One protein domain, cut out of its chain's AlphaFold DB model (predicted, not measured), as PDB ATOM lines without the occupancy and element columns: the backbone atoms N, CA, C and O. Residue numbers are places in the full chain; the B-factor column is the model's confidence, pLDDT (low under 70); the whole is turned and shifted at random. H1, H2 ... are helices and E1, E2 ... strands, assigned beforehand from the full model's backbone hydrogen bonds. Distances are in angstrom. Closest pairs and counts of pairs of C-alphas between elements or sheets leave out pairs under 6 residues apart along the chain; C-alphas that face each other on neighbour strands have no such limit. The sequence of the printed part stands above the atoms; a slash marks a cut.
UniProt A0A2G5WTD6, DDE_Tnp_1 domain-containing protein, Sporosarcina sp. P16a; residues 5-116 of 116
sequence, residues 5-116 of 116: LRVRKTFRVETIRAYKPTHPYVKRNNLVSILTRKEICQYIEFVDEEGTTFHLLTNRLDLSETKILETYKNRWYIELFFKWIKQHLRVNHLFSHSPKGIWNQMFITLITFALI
ATOM      1  N   LEU A   5     -38.248  21.534  38.107       83.88
ATOM      2  CA  LEU A   5     -38.774  21.922  39.412       83.88
ATOM      3  C   LEU A   5     -38.926  20.709  40.319       83.88
ATOM      4  O   LEU A   5     -39.409  19.661  39.900       83.88
ATOM      5  N   ARG A   6     -38.569  20.881  41.593       84.44
ATOM      6  CA  ARG A   6     -38.980  19.955  42.647       84.44
ATOM      7  C   ARG A   6     -40.404  20.283  43.055       84.44
ATOM      8  O   ARG A   6     -40.724  21.434  43.344       84.44
ATOM      9  N   VAL A   7     -41.230  19.256  43.132       83.94
ATOM     10  CA  VAL A   7     -42.651  19.377  43.415       83.94
ATOM     11  C   VAL A   7     -42.996  18.614  44.697       83.94
ATOM     12  O   VAL A   7     -42.329  17.650  45.078       83.94
ATOM     13  N   ARG A   8     -44.013  19.087  45.428       79.38
ATOM     14  CA  ARG A   8     -44.528  18.396  46.619       79.38
ATOM     15  C   ARG A   8     -45.438  17.236  46.207       79.38
ATOM     16  O   ARG A   8     -46.128  17.323  45.200       79.38
ATOM     17  N   LYS A   9     -45.530  16.206  47.053       70.00
ATOM     18  CA  LYS A   9     -46.396  15.027  46.843       70.00
ATOM     19  C   LYS A   9     -47.880  15.373  46.607       70.00
ATOM     20  O   LYS A   9     -48.609  14.592  46.017       70.00
ATOM     21  N   THR A  10     -48.336  16.538  47.070       69.44
ATOM     22  CA  THR A  10     -49.722  17.014  46.923       69.44
ATOM     23  C   THR A  10     -50.033  17.641  45.561       69.44
ATOM     24  O   THR A  10     -51.171  18.052  45.332       69.44
ATOM     25  N   PHE A  11     -49.050  17.765  44.669       73.56
ATOM     26  CA  PHE A  11     -49.255  18.393  43.371       73.56
ATOM     27  C   PHE A  11     -50.105  17.504  42.467       73.56
ATOM     28  O   PHE A  11     -49.738  16.375  42.146       73.56
ATOM     29  N   ARG A  12     -51.272  18.022  42.084       69.38
ATOM     30  CA  ARG A  12     -52.243  17.302  41.264       69.38
ATOM     31  C   ARG A  12     -51.841  17.396  39.796       69.38
ATOM     32  O   ARG A  12     -51.790  18.490  39.238       69.38
ATOM     33  N   VAL A  13     -51.574  16.244  39.192       75.06
ATOM     34  CA  VAL A  13     -51.216  16.097  37.780       75.06
ATOM     35  C   VAL A  13     -52.060  15.016  37.138       75.06
ATOM     36  O   VAL A  13     -52.327  13.982  37.751       75.06
ATOM     37  N   GLU A  14     -52.454  15.243  35.890       73.50
ATOM     38  CA  GLU A  14     -53.101  14.216  35.080       73.50
ATOM     39  C   GLU A  14     -52.026  13.440  34.331       73.50
ATOM     40  O   GLU A  14     -51.229  14.022  33.595       73.50
ATOM     41  N   THR A  15     -51.974  12.123  34.534       72.81
ATOM     42  CA  THR A  15     -51.017  11.266  33.826       72.81
ATOM     43  C   THR A  15     -51.551  10.953  32.439       72.81
ATOM     44  O   THR A  15     -52.610  10.349  32.303       72.81
ATOM     45  N   ILE A  16     -50.798  11.346  31.414       76.31
ATOM     46  CA  ILE A  16     -51.130  11.081  30.014       76.31
ATOM     47  C   ILE A  16     -50.484   9.763  29.572       76.31
ATOM     48  O   ILE A  16     -51.138   8.938  28.939       76.31
ATOM     49  N   ARG A  17     -49.196   9.546  29.890       76.25
ATOM     50  CA  ARG A  17     -48.448   8.324  29.533       76.25
ATOM     51  C   ARG A  17     -47.428   7.957  30.603       76.25
ATOM     52  O   ARG A  17     -46.815   8.842  31.185       76.25
ATOM     53  N   ALA A  18     -47.208   6.663  30.811       76.50
ATOM     54  CA  ALA A  18     -46.128   6.146  31.649       76.50
ATOM     55  C   ALA A  18     -45.012   5.571  30.766       76.50
ATOM     56  O   ALA A  18     -45.284   4.806  29.839       76.50
ATOM     57  N   TYR A  19     -43.767   5.934  31.056       75.88
ATOM     58  CA  TYR A  19     -42.571   5.366  30.442       75.88
ATOM     59  C   TYR A  19     -41.949   4.326  31.372       75.88
ATOM     60  O   TYR A  19     -42.031   4.433  32.598       75.88
ATOM     61  N   LYS A  20     -41.315   3.303  30.786       73.19
ATOM     62  CA  LYS A  20     -40.530   2.345  31.566       73.19
ATOM     63  C   LYS A  20     -39.266   3.051  32.074       73.19
ATOM     64  O   LYS A  20     -38.552   3.617  31.244       73.19
ATOM     65  N   PRO A  21     -38.992   3.017  33.389       74.44
ATOM     66  CA  PRO A  21     -37.789   3.624  33.932       74.44
ATOM     67  C   PRO A  21     -36.560   2.925  33.357       74.44
ATOM     68  O   PRO A  21     -36.492   1.695  33.321       74.44
ATOM     69  N   THR A  22     -35.607   3.714  32.875       78.06
ATOM     70  CA  THR A  22     -34.323   3.212  32.366       78.06
ATOM     71  C   THR A  22     -33.273   3.206  33.476       78.06
ATOM     72  O   THR A  22     -32.356   2.389  33.461       78.06
ATOM     73  N   HIS A  23     -33.408   4.101  34.458       75.62
ATOM     74  CA  HIS A  23     -32.459   4.258  35.555       75.62
ATOM     75  C   HIS A  23     -32.921   3.544  36.846       75.62
ATOM     76  O   HIS A  23     -34.078   3.702  37.236       75.62
ATOM     77  N   PRO A  24     -32.034   2.830  37.573       75.12
ATOM     78  CA  PRO A  24     -32.411   2.013  38.738       75.12
ATOM     79  C   PRO A  24     -32.988   2.821  39.912       75.12
ATOM     80  O   PRO A  24     -33.838   2.327  40.648       75.12
ATOM     81  N   TYR A  25     -32.573   4.080  40.062       78.88
ATOM     82  CA  TYR A  25     -33.068   4.977  41.114       78.88
ATOM     83  C   TYR A  25     -34.384   5.693  40.752       78.88
ATOM     84  O   TYR A  25     -34.943   6.423  41.574       78.88
ATOM     85  N   VAL A  26     -34.894   5.513  39.527       80.56
ATOM     86  CA  VAL A  26     -36.156   6.115  39.076       80.56
ATOM     87  C   VAL A  26     -37.288   5.113  39.269       80.56
ATOM     88  O   VAL A  26     -37.329   4.062  38.639       80.56
ATOM     89  N   LYS A  27     -38.244   5.453  40.137       77.94
ATOM     90  CA  LYS A  27     -39.424   4.618  40.398       77.94
ATOM     91  C   LYS A  27     -40.528   4.850  39.381       77.94
ATOM     92  O   LYS A  27     -41.235   3.910  39.023       77.94
ATOM     93  N   ARG A  28     -40.710   6.097  38.940       76.06
ATOM     94  CA  ARG A  28     -41.738   6.455  37.960       76.06
ATOM     95  C   ARG A  28     -41.242   7.537  37.026       76.06
ATOM     96  O   ARG A  28     -40.646   8.511  37.471       76.06
ATOM     97  N   ASN A  29     -41.566   7.383  35.751       80.69
ATOM     98  CA  ASN A  29     -41.374   8.397  34.730       80.69
ATOM     99  C   ASN A  29     -42.673   8.513  33.931       80.69
ATOM    100  O   ASN A  29     -43.010   7.631  33.145       80.69
ATOM    101  N   ASN A  30     -43.422   9.584  34.163       80.94
ATOM    102  CA  ASN A  30     -44.731   9.804  33.570       80.94
ATOM    103  C   ASN A  30     -44.741  11.119  32.798       80.94
ATOM    104  O   ASN A  30     -44.282  12.143  33.283       80.94
ATOM    105  N   LEU A  31     -45.343  11.125  31.620       78.69
ATOM    106  CA  LEU A  31     -45.730  12.344  30.929       78.69
ATOM    107  C   LEU A  31     -47.090  12.782  31.468       78.69
ATOM    108  O   LEU A  31     -48.066  12.028  31.420       78.69
ATOM    109  N   VAL A  32     -47.133  13.991  32.004       80.12
ATOM    110  CA  VAL A  32     -48.263  14.569  32.719       80.12
ATOM    111  C   VAL A  32     -48.699  15.897  32.103       80.12
ATOM    112  O   VAL A  32     -47.881  16.637  31.563       80.12
ATOM    113  N   SER A  33     -49.984  16.226  32.219       76.19
ATOM    114  CA  SER A  33     -50.475  17.593  32.015       76.19
ATOM    115  C   SER A  33     -50.671  18.256  33.366       76.19
ATOM    116  O   SER A  33     -51.223  17.659  34.297       76.19
ATOM    117  N   ILE A  34     -50.247  19.512  33.477       76.69
ATOM    118  CA  ILE A  34     -50.582  20.329  34.642       76.69
ATOM    119  C   ILE A  34     -52.053  20.760  34.499       76.69
ATOM    120  O   ILE A  34     -52.493  21.170  33.428       76.69
ATOM    121  N   LEU A  35     -52.832  20.663  35.580       68.38
ATOM    122  CA  LEU A  35     -54.252  21.047  35.576       68.38
ATOM    123  C   LEU A  35     -54.444  22.558  35.383       68.38
ATOM    124  O   LEU A  35     -55.350  23.002  34.688       68.38
ATOM    125  N   THR A  36     -53.567  23.353  35.996       68.44
ATOM    126  CA  THR A  36     -53.618  24.823  35.969       68.44
ATOM    127  C   THR A  36     -53.220  25.406  34.614       68.44
ATOM    128  O   THR A  36     -53.680  26.478  34.234       68.44
ATOM    129  N   ARG A  37     -52.334  24.721  33.887       67.19
ATOM    130  CA  ARG A  37     -51.786  25.170  32.607       67.19
ATOM    131  C   ARG A  37     -51.628  23.927  31.751       67.19
ATOM    132  O   ARG A  37     -50.861  23.058  32.134       67.19
ATOM    133  N   LYS A  38     -52.360  23.830  30.639       70.00
ATOM    134  CA  LYS A  38     -52.435  22.647  29.753       70.00
ATOM    135  C   LYS A  38     -51.131  22.409  28.967       70.00
ATOM    136  O   LYS A  38     -51.134  22.236  27.753       70.00
ATOM    137  N   GLU A  39     -50.004  22.490  29.660       78.12
ATOM    138  CA  GLU A  39     -48.663  22.231  29.177       78.12
ATOM    139  C   GLU A  39     -48.292  20.793  29.521       78.12
ATOM    140  O   GLU A  39     -48.547  20.298  30.624       78.12
ATOM    141  N   ILE A  40     -47.675  20.135  28.545       79.12
ATOM    142  CA  ILE A  40     -47.152  18.790  28.700       79.12
ATOM    143  C   ILE A  40     -45.840  18.892  29.466       79.12
ATOM    144  O   ILE A  40     -44.934  19.618  29.071       79.12
ATOM    145  N   CYS A  41     -45.731  18.154  30.556       83.50
ATOM    146  CA  CYS A  41     -44.531  18.073  31.365       83.50
ATOM    147  C   CYS A  41     -44.202  16.609  31.638       83.50
ATOM    148  O   CYS A  41     -45.060  15.737  31.614       83.50
ATOM    149  N   GLN A  42     -42.945  16.325  31.917       84.12
ATOM    150  CA  GLN A  42     -42.499  15.031  32.391       84.12
ATOM    151  C   GLN A  42     -42.339  15.092  33.906       84.12
ATOM    152  O   GLN A  42     -41.718  16.000  34.459       84.12
ATOM    153  N   TYR A  43     -42.947  14.127  34.574       86.12
ATOM    154  CA  TYR A  43     -42.952  13.932  36.007       86.12
ATOM    155  C   TYR A  43     -42.134  12.695  36.346       86.12
ATOM    156  O   TYR A  43     -42.389  11.608  35.827       86.12
ATOM    157  N   ILE A  44     -41.149  12.864  37.220       86.06
ATOM    158  CA  ILE A  44     -40.211  11.809  37.585       86.06
ATOM    159  C   ILE A  44     -40.189  11.664  39.100       86.06
ATOM    160  O   ILE A  44     -39.970  12.634  39.825       86.06
ATOM    161  N   GLU A  45     -40.385  10.437  39.568       86.56
ATOM    162  CA  GLU A  45     -40.189  10.050  40.962       86.56
ATOM    163  C   GLU A  45     -38.867   9.303  41.063       86.56
ATOM    164  O   GLU A  45     -38.727   8.206  40.515       86.56
ATOM    165  N   PHE A  46     -37.902   9.891  41.763       86.56
ATOM    166  CA  PHE A  46     -36.623   9.248  42.034       86.56
ATOM    167  C   PHE A  46     -36.429   9.065  43.536       86.56
ATOM    168  O   PHE A  46     -36.965   9.827  44.346       86.56
ATOM    169  N   VAL A  47     -35.695   8.024  43.906       85.12
ATOM    170  CA  VAL A  47     -35.367   7.714  45.296       85.12
ATOM    171  C   VAL A  47     -33.866   7.725  45.450       85.12
ATOM    172  O   VAL A  47     -33.161   7.093  44.670       85.12
ATOM    173  N   ASP A  48     -33.411   8.489  46.430       84.06
ATOM    174  CA  ASP A  48     -32.002   8.574  46.780       84.06
ATOM    175  C   ASP A  48     -31.557   7.354  47.600       84.06
ATOM    176  O   ASP A  48     -32.392   6.588  48.089       84.06
ATOM    177  N   GLU A  49     -30.250   7.181  47.777       80.25
ATOM    178  CA  GLU A  49     -29.656   6.056  48.517       80.25
ATOM    179  C   GLU A  49     -30.137   5.993  49.975       80.25
ATOM    180  O   GLU A  49     -30.333   4.914  50.529       80.25
ATOM    181  N   GLU A  50     -30.448   7.149  50.563       80.19
ATOM    182  CA  GLU A  50     -31.014   7.284  51.912       80.19
ATOM    183  C   GLU A  50     -32.523   6.961  51.985       80.19
ATOM    184  O   GLU A  50     -33.161   7.130  53.024       80.19
ATOM    185  N   GLY A  51     -33.145   6.544  50.877       80.50
ATOM    186  CA  GLY A  51     -34.576   6.230  50.804       80.50
ATOM    187  C   GLY A  51     -35.491   7.455  50.682       80.50
ATOM    188  O   GLY A  51     -36.717   7.314  50.589       80.50
ATOM    189  N   THR A  52     -34.928   8.664  50.626       84.12
ATOM    190  CA  THR A  52     -35.702   9.895  50.432       84.12
ATOM    191  C   THR A  52     -36.263   9.951  49.011       84.12
ATOM    192  O   THR A  52     -35.530   9.875  48.026       84.12
ATOM    193  N   THR A  53     -37.587  10.096  48.893       84.56
ATOM    194  CA  THR A  53     -38.268  10.203  47.595       84.56
ATOM    195  C   THR A  53     -38.412  11.658  47.171       84.56
ATOM    196  O   THR A  53     -38.961  12.497  47.893       84.56
ATOM    197  N   PHE A  54     -37.973  11.943  45.955       85.94
ATOM    198  CA  PHE A  54     -38.053  13.249  45.331       85.94
ATOM    199  C   PHE A  54     -38.962  13.185  44.106       85.94
ATOM    200  O   PHE A  54     -38.917  12.243  43.317       85.94
ATOM    201  N   HIS A  55     -39.778  14.223  43.948       88.06
ATOM    202  CA  HIS A  55     -40.701  14.359  42.829       88.06
ATOM    203  C   HIS A  55     -40.243  15.552  41.993       88.06
ATOM    204  O   HIS A  55     -40.171  16.680  42.494       88.06
ATOM    205  N   LEU A  56     -39.889  15.294  40.740       87.94
ATOM    206  CA  LEU A  56     -39.426  16.286  39.781       87.94
ATOM    207  C   LEU A  56     -40.466  16.489  38.687       87.94
ATOM    208  O   LEU A  56     -41.115  15.543  38.250       87.94
ATOM    209  N   LEU A  57     -40.583  17.726  38.224       87.00
ATOM    210  CA  LEU A  57     -41.411  18.119  37.097       87.00
ATOM    211  C   LEU A  57     -40.569  18.939  36.124       87.00
ATOM    212  O   LEU A  57     -39.925  19.914  36.519       87.00
ATOM    213  N   THR A  58     -40.584  18.558  34.855       85.44
ATOM    214  CA  THR A  58     -39.816  19.226  33.810       85.44
ATOM    215  C   THR A  58     -40.649  19.455  32.561       85.44
ATOM    216  O   THR A  58     -41.420  18.595  32.157       85.44
ATOM    217  N   ASN A  59     -40.468  20.608  31.923       86.00
ATOM    218  CA  ASN A  59     -41.010  20.878  30.583       86.00
ATOM    219  C   ASN A  59     -40.035  20.431  29.469       86.00
ATOM    220  O   ASN A  59     -40.250  20.674  28.286       86.00
ATOM    221  N   ARG A  60     -38.905  19.823  29.845       82.75
ATOM    222  CA  ARG A  60     -37.893  19.316  28.915       82.75
ATOM    223  C   ARG A  60     -38.118  17.837  28.647       82.75
ATOM    224  O   ARG A  60     -37.627  16.998  29.393       82.75
ATOM    225  N   LEU A  61     -38.878  17.553  27.593       81.38
ATOM    226  CA  LEU A  61     -39.156  16.195  27.111       81.38
ATOM    227  C   LEU A  61     -37.998  15.617  26.272       81.38
ATOM    228  O   LEU A  61     -38.008  14.443  25.925       81.38
ATOM    229  N   ASP A  62     -37.013  16.453  25.934       83.94
ATOM    230  CA  ASP A  62     -35.795  16.113  25.191       83.94
ATOM    231  C   ASP A  62     -34.744  15.384  26.044       83.94
ATOM    232  O   ASP A  62     -33.787  14.821  25.510       83.94
ATOM    233  N   LEU A  63     -34.879  15.421  27.372       82.38
ATOM    234  CA  LEU A  63     -33.858  14.931  28.289       82.38
ATOM    235  C   LEU A  63     -34.120  13.491  28.735       82.38
ATOM    236  O   LEU A  63     -35.238  13.107  29.070       82.38
ATOM    237  N   SER A  64     -33.044  12.707  28.816       84.69
ATOM    238  CA  SER A  64     -33.068  11.400  29.470       84.69
ATOM    239  C   SER A  64     -33.224  11.546  30.985       84.69
ATOM    240  O   SER A  64     -32.830  12.555  31.574       84.69
ATOM    241  N   GLU A  65     -33.728  10.495  31.636       81.94
ATOM    242  CA  GLU A  65     -33.847  10.421  33.100       81.94
ATOM    243  C   GLU A  65     -32.526  10.763  33.798       81.94
ATOM    244  O   GLU A  65     -32.499  11.576  34.717       81.94
ATOM    245  N   THR A  66     -31.412  10.223  33.298       85.25
ATOM    246  CA  THR A  66     -30.060  10.492  33.810       85.25
ATOM    247  C   THR A  66     -29.713  11.977  33.798       85.25
ATOM    248  O   THR A  66     -29.301  12.515  34.823       85.25
ATOM    249  N   LYS A  67     -29.945  12.666  32.675       87.06
ATOM    250  CA  LYS A  67     -29.679  14.105  32.543       87.06
ATOM    251  C   LYS A  67     -30.588  14.941  33.435       87.06
ATOM    252  O   LYS A  67     -30.171  15.985  33.935       87.06
ATOM    253  N   ILE A  68     -31.828  14.504  33.642       87.00
ATOM    254  CA  ILE A  68     -32.769  15.171  34.546       87.00
ATOM    255  C   ILE A  68     -32.271  15.074  35.994       87.00
ATOM    256  O   ILE A  68     -32.216  16.095  36.686       87.00
ATOM    257  N   LEU A  69     -31.853  13.882  36.429       85.50
ATOM    258  CA  LEU A  69     -31.271  13.673  37.757       85.50
ATOM    259  C   LEU A  69     -29.970  14.468  37.932       85.50
ATOM    260  O   LEU A  69     -29.804  15.148  38.941       85.50
ATOM    261  N   GLU A  70     -29.078  14.446  36.942       87.94
ATOM    262  CA  GLU A  70     -27.831  15.217  36.959       87.94
ATOM    263  C   GLU A  70     -28.096  16.724  37.053       87.94
ATOM    264  O   GLU A  70     -27.500  17.416  37.875       87.94
ATOM    265  N   THR A  71     -29.058  17.240  36.285       88.62
ATOM    266  CA  THR A  71     -29.462  18.653  36.356       88.62
ATOM    267  C   THR A  71     -29.979  19.009  37.752       88.62
ATOM    268  O   THR A  71     -29.648  20.069  38.289       88.62
ATOM    269  N   TYR A  72     -30.771  18.124  38.366       87.38
ATOM    270  CA  TYR A  72     -31.229  18.313  39.740       87.38
ATOM    271  C   TYR A  72     -30.062  18.300  40.740       87.38
ATOM    272  O   TYR A  72     -29.989  19.165  41.612       87.38
ATOM    273  N   LYS A  73     -29.112  17.374  40.577       86.56
ATOM    274  CA  LYS A  73     -27.897  17.289  41.395       86.56
ATOM    275  C   LYS A  73     -27.053  18.563  41.283       86.56
ATOM    276  O   LYS A  73     -26.642  19.121  42.296       86.56
ATOM    277  N   ASN A  74     -26.875  19.088  40.071       88.94
ATOM    278  CA  ASN A  74     -26.154  20.338  39.816       88.94
ATOM    279  C   ASN A  74     -26.805  21.536  40.516       88.94
ATOM    280  O   ASN A  74     -26.106  22.382  41.070       88.94
ATOM    281  N   ARG A  75     -28.141  21.587  40.578       86.88
ATOM    282  CA  ARG A  75     -28.844  22.613  41.359       86.88
ATOM    283  C   ARG A  75     -28.480  22.541  42.843       86.88
ATOM    284  O   ARG A  75     -28.249  23.580  43.457       86.88
ATOM    285  N   TRP A  76     -28.405  21.339  43.406       85.81
ATOM    286  CA  TRP A  76     -28.019  21.162  44.804       85.81
ATOM    287  C   TRP A  76     -26.563  21.573  45.060       85.81
ATOM    288  O   TRP A  76     -26.289  22.256  46.045       85.81
ATOM    289  N   TYR A  77     -25.645  21.267  44.139       87.56
ATOM    290  CA  TYR A  77     -24.262  21.750  44.217       87.56
ATOM    291  C   TYR A  77     -24.170  23.280  44.229       87.56
ATOM    292  O   TYR A  77     -23.389  23.832  45.002       87.56
ATOM    293  N   ILE A  78     -24.994  23.977  43.441       88.88
ATOM    294  CA  ILE A  78     -25.050  25.448  43.456       88.88
ATOM    295  C   ILE A  78     -25.521  25.964  44.824       88.88
ATOM    296  O   ILE A  78     -24.951  26.912  45.365       88.88
ATOM    297  N   GLU A  79     -26.541  25.339  45.418       89.06
ATOM    298  CA  GLU A  79     -27.005  25.697  46.764       89.06
ATOM    299  C   GLU A  79     -25.910  25.470  47.817       89.06
ATOM    300  O   GLU A  79     -25.701  26.328  48.680       89.06
ATOM    301  N   LEU A  80     -25.173  24.359  47.718       88.69
ATOM    302  CA  LEU A  80     -24.050  24.054  48.601       88.69
ATOM    303  C   LEU A  80     -22.899  25.054  48.427       88.69
ATOM    304  O   LEU A  80     -22.364  25.527  49.426       88.69
ATOM    305  N   PHE A  81     -22.576  25.440  47.192       87.75
ATOM    306  CA  PHE A  81     -21.587  26.474  46.884       87.75
ATOM    307  C   PHE A  81     -21.946  27.813  47.533       87.75
ATOM    308  O   PHE A  81     -21.143  28.392  48.262       87.75
ATOM    309  N   PHE A  82     -23.182  28.292  47.357       86.94
ATOM    310  CA  PHE A  82     -23.607  29.546  47.984       86.94
ATOM    311  C   PHE A  82     -23.700  29.447  49.506       86.94
ATOM    312  O   PHE A  82     -23.424  30.429  50.200       86.94
ATOM    313  N   LYS A  83     -24.072  28.281  50.047       87.81
ATOM    314  CA  LYS A  83     -24.020  28.025  51.491       87.81
ATOM    315  C   LYS A  83     -22.581  28.125  51.997       87.81
ATOM    316  O   LYS A  83     -22.345  28.816  52.984       87.81
ATOM    317  N   TRP A  84     -21.637  27.501  51.297       86.81
ATOM    318  CA  TRP A  84     -20.219  27.530  51.632       86.81
ATOM    319  C   TRP A  84     -19.664  28.955  51.573       86.81
ATOM    320  O   TRP A  84     -19.064  29.399  52.552       86.81
ATOM    321  N   ILE A  85     -19.951  29.714  50.506       85.44
ATOM    322  CA  ILE A  85     -19.540  31.122  50.390       85.44
ATOM    323  C   ILE A  85     -20.054  31.922  51.579       85.44
ATOM    324  O   ILE A  85     -19.274  32.610  52.221       85.44
ATOM    325  N   LYS A  86     -21.345  31.824  51.913       82.56
ATOM    326  CA  LYS A  86     -21.922  32.582  53.035       82.56
ATOM    327  C   LYS A  86     -21.319  32.198  54.390       82.56
ATOM    328  O   LYS A  86     -21.283  33.031  55.287       82.56
ATOM    329  N   GLN A  87     -20.879  30.950  54.555       83.31
ATOM    330  CA  GLN A  87     -20.234  30.483  55.785       83.31
ATOM    331  C   GLN A  87     -18.786  30.979  55.915       83.31
ATOM    332  O   GLN A  87     -18.373  31.366  57.008       83.31
ATOM    333  N   HIS A  88     -18.023  30.984  54.820       79.38
ATOM    334  CA  HIS A  88     -16.597  31.341  54.821       79.38
ATOM    335  C   HIS A  88     -16.373  32.843  54.663       79.38
ATOM    336  O   HIS A  88     -15.498  33.430  55.301       79.38
ATOM    337  N   LEU A  89     -17.240  33.499  53.898       76.81
ATOM    338  CA  LEU A  89     -17.363  34.941  53.861       76.81
ATOM    339  C   LEU A  89     -18.128  35.355  55.120       76.81
ATOM    340  O   LEU A  89     -19.331  35.585  55.084       76.81
ATOM    341  N   ARG A  90     -17.440  35.378  56.269       66.50
ATOM    342  CA  ARG A  90     -17.973  35.882  57.543       66.50
ATOM    343  C   ARG A  90     -18.340  37.367  57.398       66.50
ATOM    344  O   ARG A  90     -17.590  38.234  57.833       66.50
ATOM    345  N   VAL A  91     -19.501  37.659  56.802       61.44
ATOM    346  CA  VAL A  91     -20.015  39.025  56.562       61.44
ATOM    347  C   VAL A  91     -20.103  39.818  57.874       61.44
ATOM    348  O   VAL A  91     -19.967  41.035  57.877       61.44
ATOM    349  N   ASN A  92     -20.267  39.117  58.999       57.91
ATOM    350  CA  ASN A  92     -20.371  39.708  60.332       57.91
ATOM    351  C   ASN A  92     -19.036  40.235  60.889       57.91
ATOM    352  O   ASN A  92     -19.058  41.028  61.823       57.91
ATOM    353  N   HIS A  93     -17.885  39.800  60.362       61.50
ATOM    354  CA  HIS A  93     -16.570  40.280  60.794       61.50
ATOM    355  C   HIS A  93     -15.654  40.434  59.576       61.50
ATOM    356  O   HIS A  93     -14.765  39.618  59.322       61.50
ATOM    357  N   LEU A  94     -15.914  41.481  58.792       69.12
ATOM    358  CA  LEU A  94     -15.024  41.888  57.710       69.12
ATOM    359  C   LEU A  94     -13.661  42.265  58.301       69.12
ATOM    360  O   LEU A  94     -13.582  43.058  59.234       69.12
ATOM    361  N   PHE A  95     -12.577  41.722  57.745       68.75
ATOM    362  CA  PHE A  95     -11.218  42.085  58.176       68.75
ATOM    363  C   PHE A  95     -10.845  43.520  57.783       68.75
ATOM    364  O   PHE A  95      -9.952  44.127  58.367       68.75
ATOM    365  N   SER A  96     -11.528  44.074  56.781       72.25
ATOM    366  CA  SER A  96     -11.384  45.459  56.357       72.25
ATOM    367  C   SER A  96     -12.711  45.953  55.791       72.25
ATOM    368  O   SER A  96     -13.286  45.328  54.905       72.25
ATOM    369  N   HIS A  97     -13.178  47.102  56.278       78.62
ATOM    370  CA  HIS A  97     -14.395  47.766  55.793       78.62
ATOM    371  C   HIS A  97     -14.149  48.632  54.544       78.62
ATOM    372  O   HIS A  97     -15.059  49.295  54.052       78.62
ATOM    373  N   SER A  98     -12.920  48.641  54.016       86.62
ATOM    374  CA  SER A  98     -12.620  49.318  52.755       86.62
ATOM    375  C   SER A  98     -13.162  48.507  51.565       86.62
ATOM    376  O   SER A  98     -13.078  47.276  51.587       86.62
ATOM    377  N   PRO A  99     -13.638  49.149  50.478       84.62
ATOM    378  CA  PRO A  99     -14.117  48.432  49.294       84.62
ATOM    379  C   PRO A  99     -13.096  47.427  48.745       84.62
ATOM    380  O   PRO A  99     -13.447  46.302  48.407       84.62
ATOM    381  N   LYS A 100     -11.808  47.798  48.724       86.06
ATOM    382  CA  LYS A 100     -10.705  46.925  48.286       86.06
ATOM    383  C   LYS A 100     -10.542  45.695  49.184       86.06
ATOM    384  O   LYS A 100     -10.328  44.596  48.684       86.06
ATOM    385  N   GLY A 101     -10.669  45.874  50.499       84.69
ATOM    386  CA  GLY A 101     -10.601  44.780  51.466       84.69
ATOM    387  C   GLY A 101     -11.716  43.753  51.273       84.69
ATOM    388  O   GLY A 101     -11.456  42.553  51.300       84.69
ATOM    389  N   ILE A 102     -12.931  44.224  50.982       85.25
ATOM    390  CA  ILE A 102     -14.084  43.364  50.692       85.25
ATOM    391  C   ILE A 102     -13.855  42.562  49.401       85.25
ATOM    392  O   ILE A 102     -14.084  41.351  49.384       85.25
ATOM    393  N   TRP A 103     -13.351  43.200  48.337       87.94
ATOM    394  CA  TRP A 103     -12.990  42.508  47.092       87.94
ATOM    395  C   TRP A 103     -11.933  41.426  47.319       87.94
ATOM    396  O   TRP A 103     -12.120  40.291  46.887       87.94
ATOM    397  N   ASN A 104     -10.867  41.737  48.057       88.00
ATOM    398  CA  ASN A 104      -9.826  40.761  48.370       88.00
ATOM    399  C   ASN A 104     -10.376  39.577  49.173       88.00
ATOM    400  O   ASN A 104     -10.066  38.431  48.861       88.00
ATOM    401  N   GLN A 105     -11.233  39.833  50.166       83.88
ATOM    402  CA  GLN A 105     -11.875  38.773  50.943       83.88
ATOM    403  C   GLN A 105     -12.767  37.884  50.060       83.88
ATOM    404  O   GLN A 105     -12.745  36.662  50.218       83.88
ATOM    405  N   MET A 106     -13.498  38.459  49.096       86.31
ATOM    406  CA  MET A 106     -14.258  37.689  48.103       86.31
ATOM    407  C   MET A 106     -13.347  36.802  47.246       86.31
ATOM    408  O   MET A 106     -13.604  35.603  47.140       86.31
ATOM    409  N   PHE A 107     -12.270  37.350  46.676       88.56
ATOM    410  CA  PHE A 107     -11.353  36.580  45.827       88.56
ATOM    411  C   PHE A 107     -10.656  35.454  46.589       88.56
ATOM    412  O   PHE A 107     -10.624  34.330  46.099       88.56
ATOM    413  N   ILE A 108     -10.164  35.720  47.803       87.12
ATOM    414  CA  ILE A 108      -9.551  34.690  48.654       87.12
ATOM    415  C   ILE A 108     -10.568  33.586  48.956       87.12
ATOM    416  O   ILE A 108     -10.251  32.418  48.778       87.12
ATOM    417  N   THR A 109     -11.807  33.939  49.322       85.94
ATOM    418  CA  THR A 109     -12.878  32.956  49.573       85.94
ATOM    419  C   THR A 109     -13.119  32.060  48.353       85.94
ATOM    420  O   THR A 109     -13.217  30.844  48.494       85.94
ATOM    421  N   LEU A 110     -13.172  32.637  47.148       88.31
ATOM    422  CA  LEU A 110     -13.362  31.881  45.905       88.31
ATOM    423  C   LEU A 110     -12.160  30.984  45.566       88.31
ATOM    424  O   LEU A 110     -12.357  29.844  45.155       88.31
ATOM    425  N   ILE A 111     -10.930  31.467  45.762       90.00
ATOM    426  CA  ILE A 111      -9.707  30.681  45.535       90.00
ATOM    427  C   ILE A 111      -9.628  29.519  46.531       90.00
ATOM    428  O   ILE A 111      -9.342  28.396  46.133       90.00
ATOM    429  N   THR A 112      -9.930  29.760  47.810       87.31
ATOM    430  CA  THR A 112      -9.987  28.706  48.829       87.31
ATOM    431  C   THR A 112     -11.032  27.652  48.481       87.31
ATOM    432  O   THR A 112     -10.741  26.475  48.633       87.31
ATOM    433  N   PHE A 113     -12.207  28.040  47.969       86.12
ATOM    434  CA  PHE A 113     -13.197  27.069  47.495       86.12
ATOM    435  C   PHE A 113     -12.655  26.195  46.361       86.12
ATOM    436  O   PHE A 113     -12.860  24.994  46.377       86.12
ATOM    437  N   ALA A 114     -11.972  26.794  45.382       86.50
ATOM    438  CA  ALA A 114     -11.438  26.070  44.228       86.50
ATOM    439  C   ALA A 114     -10.269  25.126  44.568       86.50
ATOM    440  O   ALA A 114      -9.955  24.245  43.772       86.50
ATOM    441  N   LEU A 115      -9.603  25.336  45.709       88.00
ATOM    442  CA  LEU A 115      -8.513  24.488  46.204       88.00
ATOM    443  C   LEU A 115      -8.996  23.292  47.038       88.00
ATOM    444  O   LEU A 115      -8.194  22.394  47.294       88.00
ATOM    445  N   ILE A 116     -10.250  23.309  47.496       76.44
ATOM    446  CA  ILE A 116     -10.885  22.216  48.249       76.44
ATOM    447  C   ILE A 116     -11.470  21.206  47.264       76.44
ATOM    448  O   ILE A 116     -11.221  19.999  47.473       76.44
TER     449      ILE A 116
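Overview. This is residues 5 to 116 of the 116 residues of the protein "DDE_Tnp_1 domain-containing protein" of Sporosarcina sp. P16a (UniProt A0A2G5WTD6). You will see a strongly twisted sheet of five strands as a head at one end, with the long helix H1 leaving it like an arm and a second helix, H2, set at a slant by the arm's far end. H1 reaches the sheet with its residues 65 to 72 and its residues 73 to 80 stick out free; the whole is long and thinly joined. The printed part has 112 residues, with the order E1, E2, E3, E4, E5, H1, H2 along the chain; the class is mixed, helices and strands. The sheet runs E1, E5, E4, E3, E2, all antiparallel. The whole is only just extended, close to loose, with a radius of gyration of the C-alphas of 20.1 A and spans of 59 by 31 by 25 A.

Arrangement. Begin at E1, residues 5 to 7, an edge strand antiparallel to E5, residues 53 to 58; N 5 and O 57 are 2.8 A apart, within hydrogen-bond range. Next comes E2, residues 13 to 19, the other edge strand, which is apart from E1. E2 forms a hairpin with E3, residues 26 to 34, where N 16 and O 31 are 2.8 A apart; E3 bends by 60 degrees at residue 31. E3 and E4, residues 40 to 47, form a hairpin with N 32 and O 41 at 2.7 A. E4 and E5 form another, with N 42 and O 58 at 2.7 A. E2, E3, E4 and E5 are a meander, each strand the antiparallel neighbour of the one before. H1, residues 65 to 88, is on the sheet but only grazes it, with its residues 65 to 72; the closest C-alphas of E3 and H1 are those of Val 26 and Glu 65, 7.7 A apart. H2, residues 99 to 115, is not on the sheet. H1, with residues 85 to 88 alone, and H2, with residues 109 to 110 alone, only just touch, with 3 pairs of C-alphas within 8 A; the closest are those of His 88 and Thr 109, 6.6 A apart. They run opposite ways at a steep tilt of 46 degrees. In H1 and H2 every O i to N i+4 pair is within hydrogen-bond range.

Along the chain. Find C-alpha 5 at (-38.774, 21.922, 39.412), where E1 begins its 6.1 A. E2 spans 15.6 A, E3 20.7 A, E4 23.2 A and E5 16.5 A. From C-alpha 65 at (-33.847, 10.421, 33.100), H1 runs 34.7 A. H2 runs 24.8 A and ends at C-alpha 115 at (-8.513, 24.488, 46.204).

Size, cuts and confidence. The C-alphas of Arg 17 and Ser 98, the two farthest apart, are 59.2 A apart. The printed part has no cut, and no link is long. Look for pLDDT under 70 at residues 10, 12, 35 to 37 and 90 to 95; the mean of the printed part is 81.1.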